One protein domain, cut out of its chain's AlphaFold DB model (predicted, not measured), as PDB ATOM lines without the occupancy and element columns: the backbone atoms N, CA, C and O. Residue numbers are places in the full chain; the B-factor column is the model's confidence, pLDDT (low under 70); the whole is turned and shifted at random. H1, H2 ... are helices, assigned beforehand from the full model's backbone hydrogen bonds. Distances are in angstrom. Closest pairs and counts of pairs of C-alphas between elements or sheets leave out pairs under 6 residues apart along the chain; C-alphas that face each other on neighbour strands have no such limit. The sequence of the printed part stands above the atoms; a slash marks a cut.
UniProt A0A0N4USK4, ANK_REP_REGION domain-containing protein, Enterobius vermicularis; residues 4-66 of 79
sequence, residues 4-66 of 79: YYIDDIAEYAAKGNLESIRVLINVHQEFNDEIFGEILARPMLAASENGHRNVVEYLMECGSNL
ATOM      1  N   TYR A   4     -55.555  36.954 -21.480       67.75
ATOM      2  CA  TYR A   4     -55.502  36.730 -20.025       67.75
ATOM      3  C   TYR A   4     -54.061  36.685 -19.482       67.75
ATOM      4  O   TYR A   4     -53.778  37.221 -18.420       67.75
ATOM      5  N   TYR A   5     -53.125  36.130 -20.254       73.31
ATOM      6  CA  TYR A   5     -51.719  36.008 -19.862       73.31
ATOM      7  C   TYR A   5     -50.965  37.351 -19.833       73.31
ATOM      8  O   TYR A   5     -49.903  37.438 -19.228       73.31
ATOM      9  N   ILE A   6     -51.476  38.405 -20.481       73.00
ATOM     10  CA  ILE A   6     -50.783  39.701 -20.583       73.00
ATOM     11  C   ILE A   6     -50.810  40.425 -19.245       73.00
ATOM     12  O   ILE A   6     -49.797  40.974 -18.812       73.00
ATOM     13  N   ASP A   7     -51.974  40.422 -18.597       80.88
ATOM     14  CA  ASP A   7     -52.135  41.042 -17.289       80.88
ATOM     15  C   ASP A   7     -51.309  40.277 -16.238       80.88
ATOM     16  O   ASP A   7     -50.640  40.914 -15.426       80.88
ATOM     17  N   ASP A   8     -51.230  38.943 -16.344       85.00
ATOM     18  CA  ASP A   8     -50.358  38.111 -15.503       85.00
ATOM     19  C   ASP A   8     -48.868  38.452 -15.712       85.00
ATOM     20  O   ASP A   8     -48.142  38.700 -14.746       85.00
ATOM     21  N   ILE A   9     -48.388  38.530 -16.965       83.00
ATOM     22  CA  ILE A   9     -46.994  38.913 -17.268       83.00
ATOM     23  C   ILE A   9     -46.710  40.335 -16.775       83.00
ATOM     24  O   ILE A   9     -45.643  40.571 -16.210       83.00
ATOM     25  N   ALA A  10     -47.644  41.276 -16.939       85.62
ATOM     26  CA  ALA A  10     -47.498  42.645 -16.447       85.62
ATOM     27  C   ALA A  10     -47.431  42.710 -14.919       85.62
ATOM     28  O   ALA A  10     -46.602  43.443 -14.378       85.62
ATOM     29  N   GLU A  11     -48.234  41.912 -14.215       89.12
ATOM     30  CA  GLU A  11     -48.175  41.805 -12.761       89.12
ATOM     31  C   GLU A  11     -46.844  41.202 -12.294       89.12
ATOM     32  O   GLU A  11     -46.202  41.734 -11.383       89.12
ATOM     33  N   TYR A  12     -46.386  40.118 -12.926       90.12
ATOM     34  CA  TYR A  12     -45.082  39.535 -12.615       90.12
ATOM     35  C   TYR A  12     -43.938  40.499 -12.939       90.12
ATOM     36  O   TYR A  12     -42.975  40.568 -12.174       90.12
ATOM     37  N   ALA A  13     -44.061  41.284 -14.009       89.19
ATOM     38  CA  ALA A  13     -43.069  42.269 -14.417       89.19
ATOM     39  C   ALA A  13     -42.994  43.450 -13.448       89.19
ATOM     40  O   ALA A  13     -41.897  43.829 -13.037       89.19
ATOM     41  N   ALA A  14     -44.141  43.952 -12.986       90.00
ATOM     42  CA  ALA A  14     -44.221  44.964 -11.935       90.00
ATOM     43  C   ALA A  14     -43.606  44.489 -10.609       90.00
ATOM     44  O   ALA A  14     -43.093  45.297  -9.846       90.00
ATOM     45  N   LYS A  15     -43.647  43.177 -10.334       91.94
ATOM     46  CA  LYS A  15     -43.044  42.555  -9.142       91.94
ATOM     47  C   LYS A  15     -41.579  42.143  -9.328       91.94
ATOM     48  O   LYS A  15     -40.971  41.654  -8.375       91.94
ATOM     49  N   GLY A  16     -41.032  42.242 -10.540       90.44
ATOM     50  CA  GLY A  16     -39.680  41.770 -10.854       90.44
ATOM     51  C   GLY A  16     -39.535  40.243 -10.857       90.44
ATOM     52  O   GLY A  16     -38.425  39.722 -10.737       90.44
ATOM     53  N   ASN A  17     -40.644  39.506 -10.964       92.25
ATOM     54  CA  ASN A  17     -40.677  38.049 -10.892       92.25
ATOM     55  C   ASN A  17     -40.363  37.418 -12.254       92.25
ATOM     56  O   ASN A  17     -41.232  36.895 -12.953       92.25
ATOM     57  N   LEU A  18     -39.081  37.467 -12.607       88.19
ATOM     58  CA  LEU A  18     -38.544  36.931 -13.853       88.19
ATOM     59  C   LEU A  18     -38.872  35.445 -14.061       88.19
ATOM     60  O   LEU A  18     -39.222  35.046 -15.165       88.19
ATOM     61  N   GLU A  19     -38.808  34.628 -13.011       90.12
ATOM     62  CA  GLU A  19     -39.033  33.181 -13.120       90.12
ATOM     63  C   GLU A  19     -40.472  32.844 -13.518       90.12
ATOM     64  O   GLU A  19     -40.695  31.975 -14.358       90.12
ATOM     65  N   SER A  20     -41.460  33.565 -12.976       88.94
ATOM     66  CA  SER A  20     -42.860  33.364 -13.379       88.94
ATOM     67  C   SER A  20     -43.094  33.789 -14.827       88.94
ATOM     68  O   SER A  20     -43.808  33.101 -15.551       88.94
ATOM     69  N   ILE A  21     -42.423  34.856 -15.276       85.12
ATOM     70  CA  ILE A  21     -42.453  35.301 -16.675       85.12
ATOM     71  C   ILE A  21     -41.831  34.242 -17.591       85.12
ATOM     72  O   ILE A  21     -42.449  33.881 -18.589       85.12
ATOM     73  N   ARG A  22     -40.662  33.682 -17.235       84.44
ATOM     74  CA  ARG A  22     -40.029  32.582 -17.988       84.44
ATOM     75  C   ARG A  22     -40.978  31.404 -18.150       84.44
ATOM     76  O   ARG A  22     -41.117  30.885 -19.250       84.44
ATOM     77  N   VAL A  23     -41.626  30.976 -17.066       85.50
ATOM     78  CA  VAL A  23     -42.564  29.848 -17.104       85.50
ATOM     79  C   VAL A  23     -43.760  30.169 -17.996       85.50
ATOM     80  O   VAL A  23     -44.089  29.350 -18.846       85.50
ATOM     81  N   LEU A  24     -44.375  31.349 -17.859       80.56
ATOM     82  CA  LEU A  24     -45.534  31.731 -18.675       80.56
ATOM     83  C   LEU A  24     -45.195  31.780 -20.170       80.56
ATOM     84  O   LEU A  24     -45.914  31.198 -20.977       80.56
ATOM     85  N   ILE A  25     -44.075  32.416 -20.526       77.44
ATOM     86  CA  ILE A  25     -43.606  32.500 -21.916       77.44
ATOM     87  C   ILE A  25     -43.271  31.105 -22.453       77.44
ATOM     88  O   ILE A  25     -43.656  30.759 -23.564       77.44
ATOM     89  N   ASN A  26     -42.610  30.264 -21.656       77.38
ATOM     90  CA  ASN A  26     -42.224  28.916 -22.073       77.38
ATOM     91  C   ASN A  26     -43.422  27.960 -22.225       77.38
ATOM     92  O   ASN A  26     -43.382  27.041 -23.036       77.38
ATOM     93  N   VAL A  27     -44.492  28.159 -21.453       77.94
ATOM     94  CA  VAL A  27     -45.746  27.397 -21.599       77.94
ATOM     95  C   VAL A  27     -46.542  27.875 -22.816       77.94
ATOM     96  O   VAL A  27     -47.374  27.131 -23.329       77.94
ATOM     97  N   HIS A  28     -46.294  29.094 -23.296       71.31
ATOM     98  CA  HIS A  28     -46.992  29.699 -24.427       71.31
ATOM     99  C   HIS A  28     -46.016  30.118 -25.540       71.31
ATOM    100  O   HIS A  28     -46.098  31.216 -26.082       71.31
ATOM    101  N   GLN A  29     -45.106  29.217 -25.924       63.69
ATOM    102  CA  GLN A  29     -44.182  29.423 -27.057       63.69
ATOM    103  C   GLN A  29     -44.888  29.582 -28.419       63.69
ATOM    104  O   GLN A  29     -44.238  29.843 -29.423       63.69
ATOM    105  N   GLU A  30     -46.209  29.408 -28.470       62.41
ATOM    106  CA  GLU A  30     -47.044  29.593 -29.662       62.41
ATOM    107  C   GLU A  30     -47.278  31.075 -30.012       62.41
ATOM    108  O   GLU A  30     -47.844  31.374 -31.065       62.41
ATOM    109  N   PHE A  31     -46.853  32.012 -29.156       61.78
ATOM    110  CA  PHE A  31     -46.921  33.435 -29.473       61.78
ATOM    111  C   PHE A  31     -45.990  33.774 -30.636       61.78
ATOM    112  O   PHE A  31     -44.773  33.660 -30.539       61.78
ATOM    113  N   ASN A  32     -46.598  34.181 -31.745       55.59
ATOM    114  CA  ASN A  32     -45.896  34.611 -32.942       55.59
ATOM    115  C   ASN A  32     -45.335  36.036 -32.773       55.59
ATOM    116  O   ASN A  32     -45.802  36.814 -31.939       55.59
ATOM    117  N   ASP A  33     -44.381  36.389 -33.621       59.28
ATOM    118  CA  ASP A  33     -43.596  37.630 -33.635       59.28
ATOM    119  C   ASP A  33     -44.437  38.919 -33.536       59.28
ATOM    120  O   ASP A  33     -44.069  39.889 -32.870       59.28
ATOM    121  N   GLU A  34     -45.615  38.911 -34.161       55.47
ATOM    122  CA  GLU A  34     -46.557  40.036 -34.196       55.47
ATOM    123  C   GLU A  34     -47.241  40.279 -32.839       55.47
ATOM    124  O   GLU A  34     -47.554  41.414 -32.480       55.47
ATOM    125  N   ILE A  35     -47.418  39.217 -32.048       57.84
ATOM    126  CA  ILE A  35     -48.022  39.276 -30.715       57.84
ATOM    127  C   ILE A  35     -47.020  39.918 -29.753       57.84
ATOM    128  O   ILE A  35     -47.389  40.800 -28.987       57.84
ATOM    129  N   PHE A  36     -45.739  39.554 -29.829       66.31
ATOM    130  CA  PHE A  36     -44.716  40.016 -28.890       66.31
ATOM    131  C   PHE A  36     -44.478  41.541 -28.907       66.31
ATOM    132  O   PHE A  36     -44.252  42.122 -27.845       66.31
ATOM    133  N   GLY A  37     -44.595  42.216 -30.056       64.44
ATOM    134  CA  GLY A  37     -44.295  43.651 -30.190       64.44
ATOM    135  C   GLY A  37     -45.231  44.592 -29.414       64.44
ATOM    136  O   GLY A  37     -44.778  45.374 -28.577       64.44
ATOM    137  N   GLU A  38     -46.544  44.528 -29.659       63.56
ATOM    138  CA  GLU A  38     -47.507  45.390 -28.949       63.56
ATOM    139  C   GLU A  38     -47.798  44.896 -27.526       63.56
ATOM    140  O   GLU A  38     -48.079  45.693 -26.625       63.56
ATOM    141  N   ILE A  39     -47.712  43.584 -27.293       66.25
ATOM    142  CA  ILE A  39     -48.148  42.985 -26.029       66.25
ATOM    143  C   ILE A  39     -47.066  43.056 -24.955       66.25
ATOM    144  O   ILE A  39     -47.408  43.266 -23.790       66.25
ATOM    145  N   LEU A  40     -45.777  42.963 -25.309       73.19
ATOM    146  CA  LEU A  40     -44.701  43.108 -24.322       73.19
ATOM    147  C   LEU A  40     -44.433  44.552 -23.898       73.19
ATOM    148  O   LEU A  40     -43.852  44.771 -22.835       73.19
ATOM    149  N   ALA A  41     -44.913  45.547 -24.646       78.12
ATOM    150  CA  ALA A  41     -44.723  46.951 -24.288       78.12
ATOM    151  C   ALA A  41     -45.306  47.285 -22.898       78.12
ATOM    152  O   ALA A  41     -44.678  47.988 -22.103       78.12
ATOM    153  N   ARG A  42     -46.481  46.730 -22.565       82.69
ATOM    154  CA  ARG A  42     -47.134  46.908 -21.253       82.69
ATOM    155  C   ARG A  42     -46.307  46.351 -20.079       82.69
ATOM    156  O   ARG A  42     -46.019  47.120 -19.161       82.69
ATOM    157  N   PRO A  43     -45.912  45.063 -20.057       82.56
ATOM    158  CA  PRO A  43     -45.086  44.518 -18.982       82.56
ATOM    159  C   PRO A  43     -43.683  45.138 -18.932       82.56
ATOM    160  O   PRO A  43     -43.162  45.340 -17.836       82.56
ATOM    161  N   MET A  44     -43.088  45.514 -20.072       83.62
ATOM    162  CA  MET A  44     -41.802  46.225 -20.097       83.62
ATOM    163  C   MET A  44     -41.883  47.589 -19.411       83.62
ATOM    164  O   MET A  44     -40.975  47.946 -18.656       83.62
ATOM    165  N   LEU A  45     -42.968  48.340 -19.634       84.19
ATOM    166  CA  LEU A  45     -43.190  49.615 -18.957       84.19
ATOM    167  C   LEU A  45     -43.335  49.406 -17.446       84.19
ATOM    168  O   LEU A  45     -42.637  50.061 -16.679       84.19
ATOM    169  N   ALA A  46     -44.152  48.438 -17.020       87.75
ATOM    170  CA  ALA A  46     -44.350  48.137 -15.603       87.75
ATOM    171  C   ALA A  46     -43.048  47.716 -14.897       87.75
ATOM    172  O   ALA A  46     -42.749  48.197 -13.802       87.75
ATOM    173  N   ALA A  47     -42.235  46.861 -15.524       88.19
ATOM    174  CA  ALA A  47     -40.913  46.511 -15.004       88.19
ATOM    175  C   ALA A  47     -39.970  47.723 -14.965       88.19
ATOM    176  O   ALA A  47     -39.244  47.893 -13.987       88.19
ATOM    177  N   SER A  48     -39.997  48.584 -15.987       86.56
ATOM    178  CA  SER A  48     -39.161  49.791 -16.052       86.56
ATOM    179  C   SER A  48     -39.516  50.800 -14.962       86.56
ATOM    180  O   SER A  48     -38.619  51.309 -14.291       86.56
ATOM    181  N   GLU A  49     -40.808  51.049 -14.735       89.50
ATOM    182  CA  GLU A  49     -41.298  51.948 -13.682       89.50
ATOM    183  C   GLU A  49     -40.897  51.472 -12.280       89.50
ATOM    184  O   GLU A  49     -40.597  52.290 -11.411       89.50
ATOM    185  N   ASN A  50     -40.827  50.154 -12.073       89.06
ATOM    186  CA  ASN A  50     -40.407  49.547 -10.809       89.06
ATOM    187  C   ASN A  50     -38.888  49.276 -10.733       89.06
ATOM    188  O   ASN A  50     -38.391  48.802  -9.712       89.06
ATOM    189  N   GLY A  51     -38.120  49.593 -11.784       89.06
ATOM    190  CA  GLY A  51     -36.661  49.430 -11.814       89.06
ATOM    191  C   GLY A  51     -36.168  47.990 -12.017       89.06
ATOM    192  O   GLY A  51     -35.002  47.687 -11.757       89.06
ATOM    193  N   HIS A  52     -37.022  47.089 -12.497       92.06
ATOM    194  CA  HIS A  52     -36.716  45.680 -12.746       92.06
ATOM    195  C   HIS A  52     -36.041  45.471 -14.107       92.06
ATOM    196  O   HIS A  52     -36.590  44.846 -15.014       92.06
ATOM    197  N   ARG A  53     -34.816  45.994 -14.247       86.44
ATOM    198  CA  ARG A  53     -34.026  45.924 -15.490       86.44
ATOM    199  C   ARG A  53     -33.865  44.495 -16.026       86.44
ATOM    200  O   ARG A  53     -34.006  44.291 -17.221       86.44
ATOM    201  N   ASN A  54     -33.640  43.518 -15.152       89.50
ATOM    202  CA  ASN A  54     -33.511  42.102 -15.515       89.50
ATOM    203  C   ASN A  54     -34.761  41.535 -16.211       89.50
ATOM    204  O   ASN A  54     -34.655  40.668 -17.072       89.50
ATOM    205  N   VAL A  55     -35.950  42.010 -15.834       89.12
ATOM    206  CA  VAL A  55     -37.198  41.630 -16.501       89.12
ATOM    207  C   VAL A  55     -37.314  42.317 -17.855       89.12
ATOM    208  O   VAL A  55     -37.688  41.669 -18.825       89.12
ATOM    209  N   VAL A  56     -36.972  43.605 -17.934       85.12
ATOM    210  CA  VAL A  56     -36.990  44.359 -19.198       85.12
ATOM    211  C   VAL A  56     -36.050  43.727 -20.223       85.12
ATOM    212  O   VAL A  56     -36.455  43.535 -21.363       85.12
ATOM    213  N   GLU A  57     -34.835  43.366 -19.810       85.38
ATOM    214  CA  GLU A  57     -33.849  42.683 -20.654       85.38
ATOM    215  C   GLU A  57     -34.385  41.342 -21.157       85.38
ATOM    216  O   GLU A  57     -34.363  41.097 -22.356       85.38
ATOM    217  N   TYR A  58     -34.963  40.514 -20.284       84.62
ATOM    218  CA  TYR A  58     -35.514  39.221 -20.696       84.62
ATOM    219  C   TYR A  58     -36.713  39.345 -21.645       84.62
ATOM    220  O   TYR A  58     -36.819  38.601 -22.615       84.62
ATOM    221  N   LEU A  59     -37.619  40.293 -21.393       79.06
ATOM    222  CA  LEU A  59     -38.746  40.558 -22.289       79.06
ATOM    223  C   LEU A  59     -38.263  41.091 -23.645       79.06
ATOM    224  O   LEU A  59     -38.790  40.690 -24.680       79.06
ATOM    225  N   MET A  60     -37.236  41.945 -23.643       77.12
ATOM    226  CA  MET A  60     -36.592  42.424 -24.862       77.12
ATOM    227  C   MET A  60     -35.920  41.272 -25.611       77.12
ATOM    228  O   MET A  60     -36.133  41.162 -26.804       77.12
ATOM    229  N   GLU A  61     -35.216  40.359 -24.937       75.88
ATOM    230  CA  GLU A  61     -34.669  39.137 -25.547       75.88
ATOM    231  C   GLU A  61     -35.767  38.254 -26.150       75.88
ATOM    232  O   GLU A  61     -35.604  37.768 -27.262       75.88
ATOM    233  N   CYS A  62     -36.908  38.075 -25.479       72.38
ATOM    234  CA  CYS A  62     -38.030  37.321 -26.045       72.38
ATOM    235  C   CYS A  62     -38.591  37.971 -27.321       72.38
ATOM    236  O   CYS A  62     -38.952  37.253 -28.247       72.38
ATOM    237  N   GLY A  63     -38.631  39.305 -27.385       64.94
ATOM    238  CA  GLY A  63     -39.020  40.053 -28.585       64.94
ATOM    239  C   GLY A  63     -37.890  40.275 -29.603       64.94
ATOM    240  O   GLY A  63     -38.177  40.614 -30.740       64.94
ATOM    241  N   SER A  64     -36.619  40.106 -29.230       56.69
ATOM    242  CA  SER A  64     -35.429  40.319 -30.075       56.69
ATOM    243  C   SER A  64     -34.755  39.025 -30.524       56.69
ATOM    244  O   SER A  64     -33.896  39.076 -31.395       56.69
ATOM    245  N   ASN A  65     -35.167  37.861 -30.011       51.69
ATOM    246  CA  ASN A  65     -34.831  36.560 -30.600       51.69
ATOM    247  C   ASN A  65     -35.551  36.332 -31.947       51.69
ATOM    248  O   ASN A  65     -35.422  35.274 -32.558       51.69
ATOM    249  N   LEU A  66     -36.290  37.346 -32.408       47.16
ATOM    250  CA  LEU A  66     -36.501  37.628 -33.815       47.16
ATOM    251  C   LEU A  66     -35.127  37.766 -34.473       47.16
ATOM    252  O   LEU A  66     -34.545  38.850 -34.511       47.16
TER     253      LEU A  66
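Overview. This is residues 4 to 66 of the 79 residues of the protein "ANK_REP_REGION domain-containing protein" of Enterobius vermicularis (UniProt A0A0N4USK4). What shape do these atoms make? Two helical hairpins, H1 with H2 and H3 with H4, pack on each other as an up-and-down bundle, each helix running against the one before it and the four near the corners of a square. What is it built of? The printed part has 63 residues with four named helices, H1 H2 H3 H4, and no named strand: the class is all helix. How large is it? It is compact, with a radius of gyration of the C-alphas of 10.2 A and spans of 27 by 18 by 17 A.

Arrangement. What does the first helix touch? H1, residues 4 to 14, forms a hairpin with H2, residues 18 to 27, at a shallow tilt of 20 degrees; their closest C-alphas, Ile 9 and Ile 21, are 5.8 A apart. H1 touches H3, residues 33 to 49, the same way at a shallow tilt of 34 degrees, only just short of steep; the closest C-alphas, Ala 10 and Pro 43, are 4.0 A apart. What does the last helix touch? H4, residues 53 to 64, forms a hairpin with H3 at 10 degrees, a shallow tilt, the closest C-alphas being Met 44 and Val 56 at 5.2 A. With residues 54 to 58 alone it only just touches H2, with 3 pairs of C-alphas within 8 A, the closest Leu 18 and Val 55 at 5.6 A. Which pair is apart? H2 and H3 are apart. How complete are the backbones? Every O i to N i+4 pair is within hydrogen-bond range in H2 and H4, against 6 of 7 in H1 and 8 of 13 in H3.

Along the chain. Where are the anchors? H1 begins at C-alpha 4 (-55.502, 36.730, -20.025) and H4 ends at C-alpha 64 (-35.429, 40.319, -30.075). How long is the longest helix? H3 measures 24.7 A and has a kink of 39 degrees near residue 40.

Size, cuts and confidence. Is it unbroken? The printed part has no cut, and its three links are tight. Where is confidence low? Residue 4, residues 29 to 39 and residues 63 to 66 are under 70.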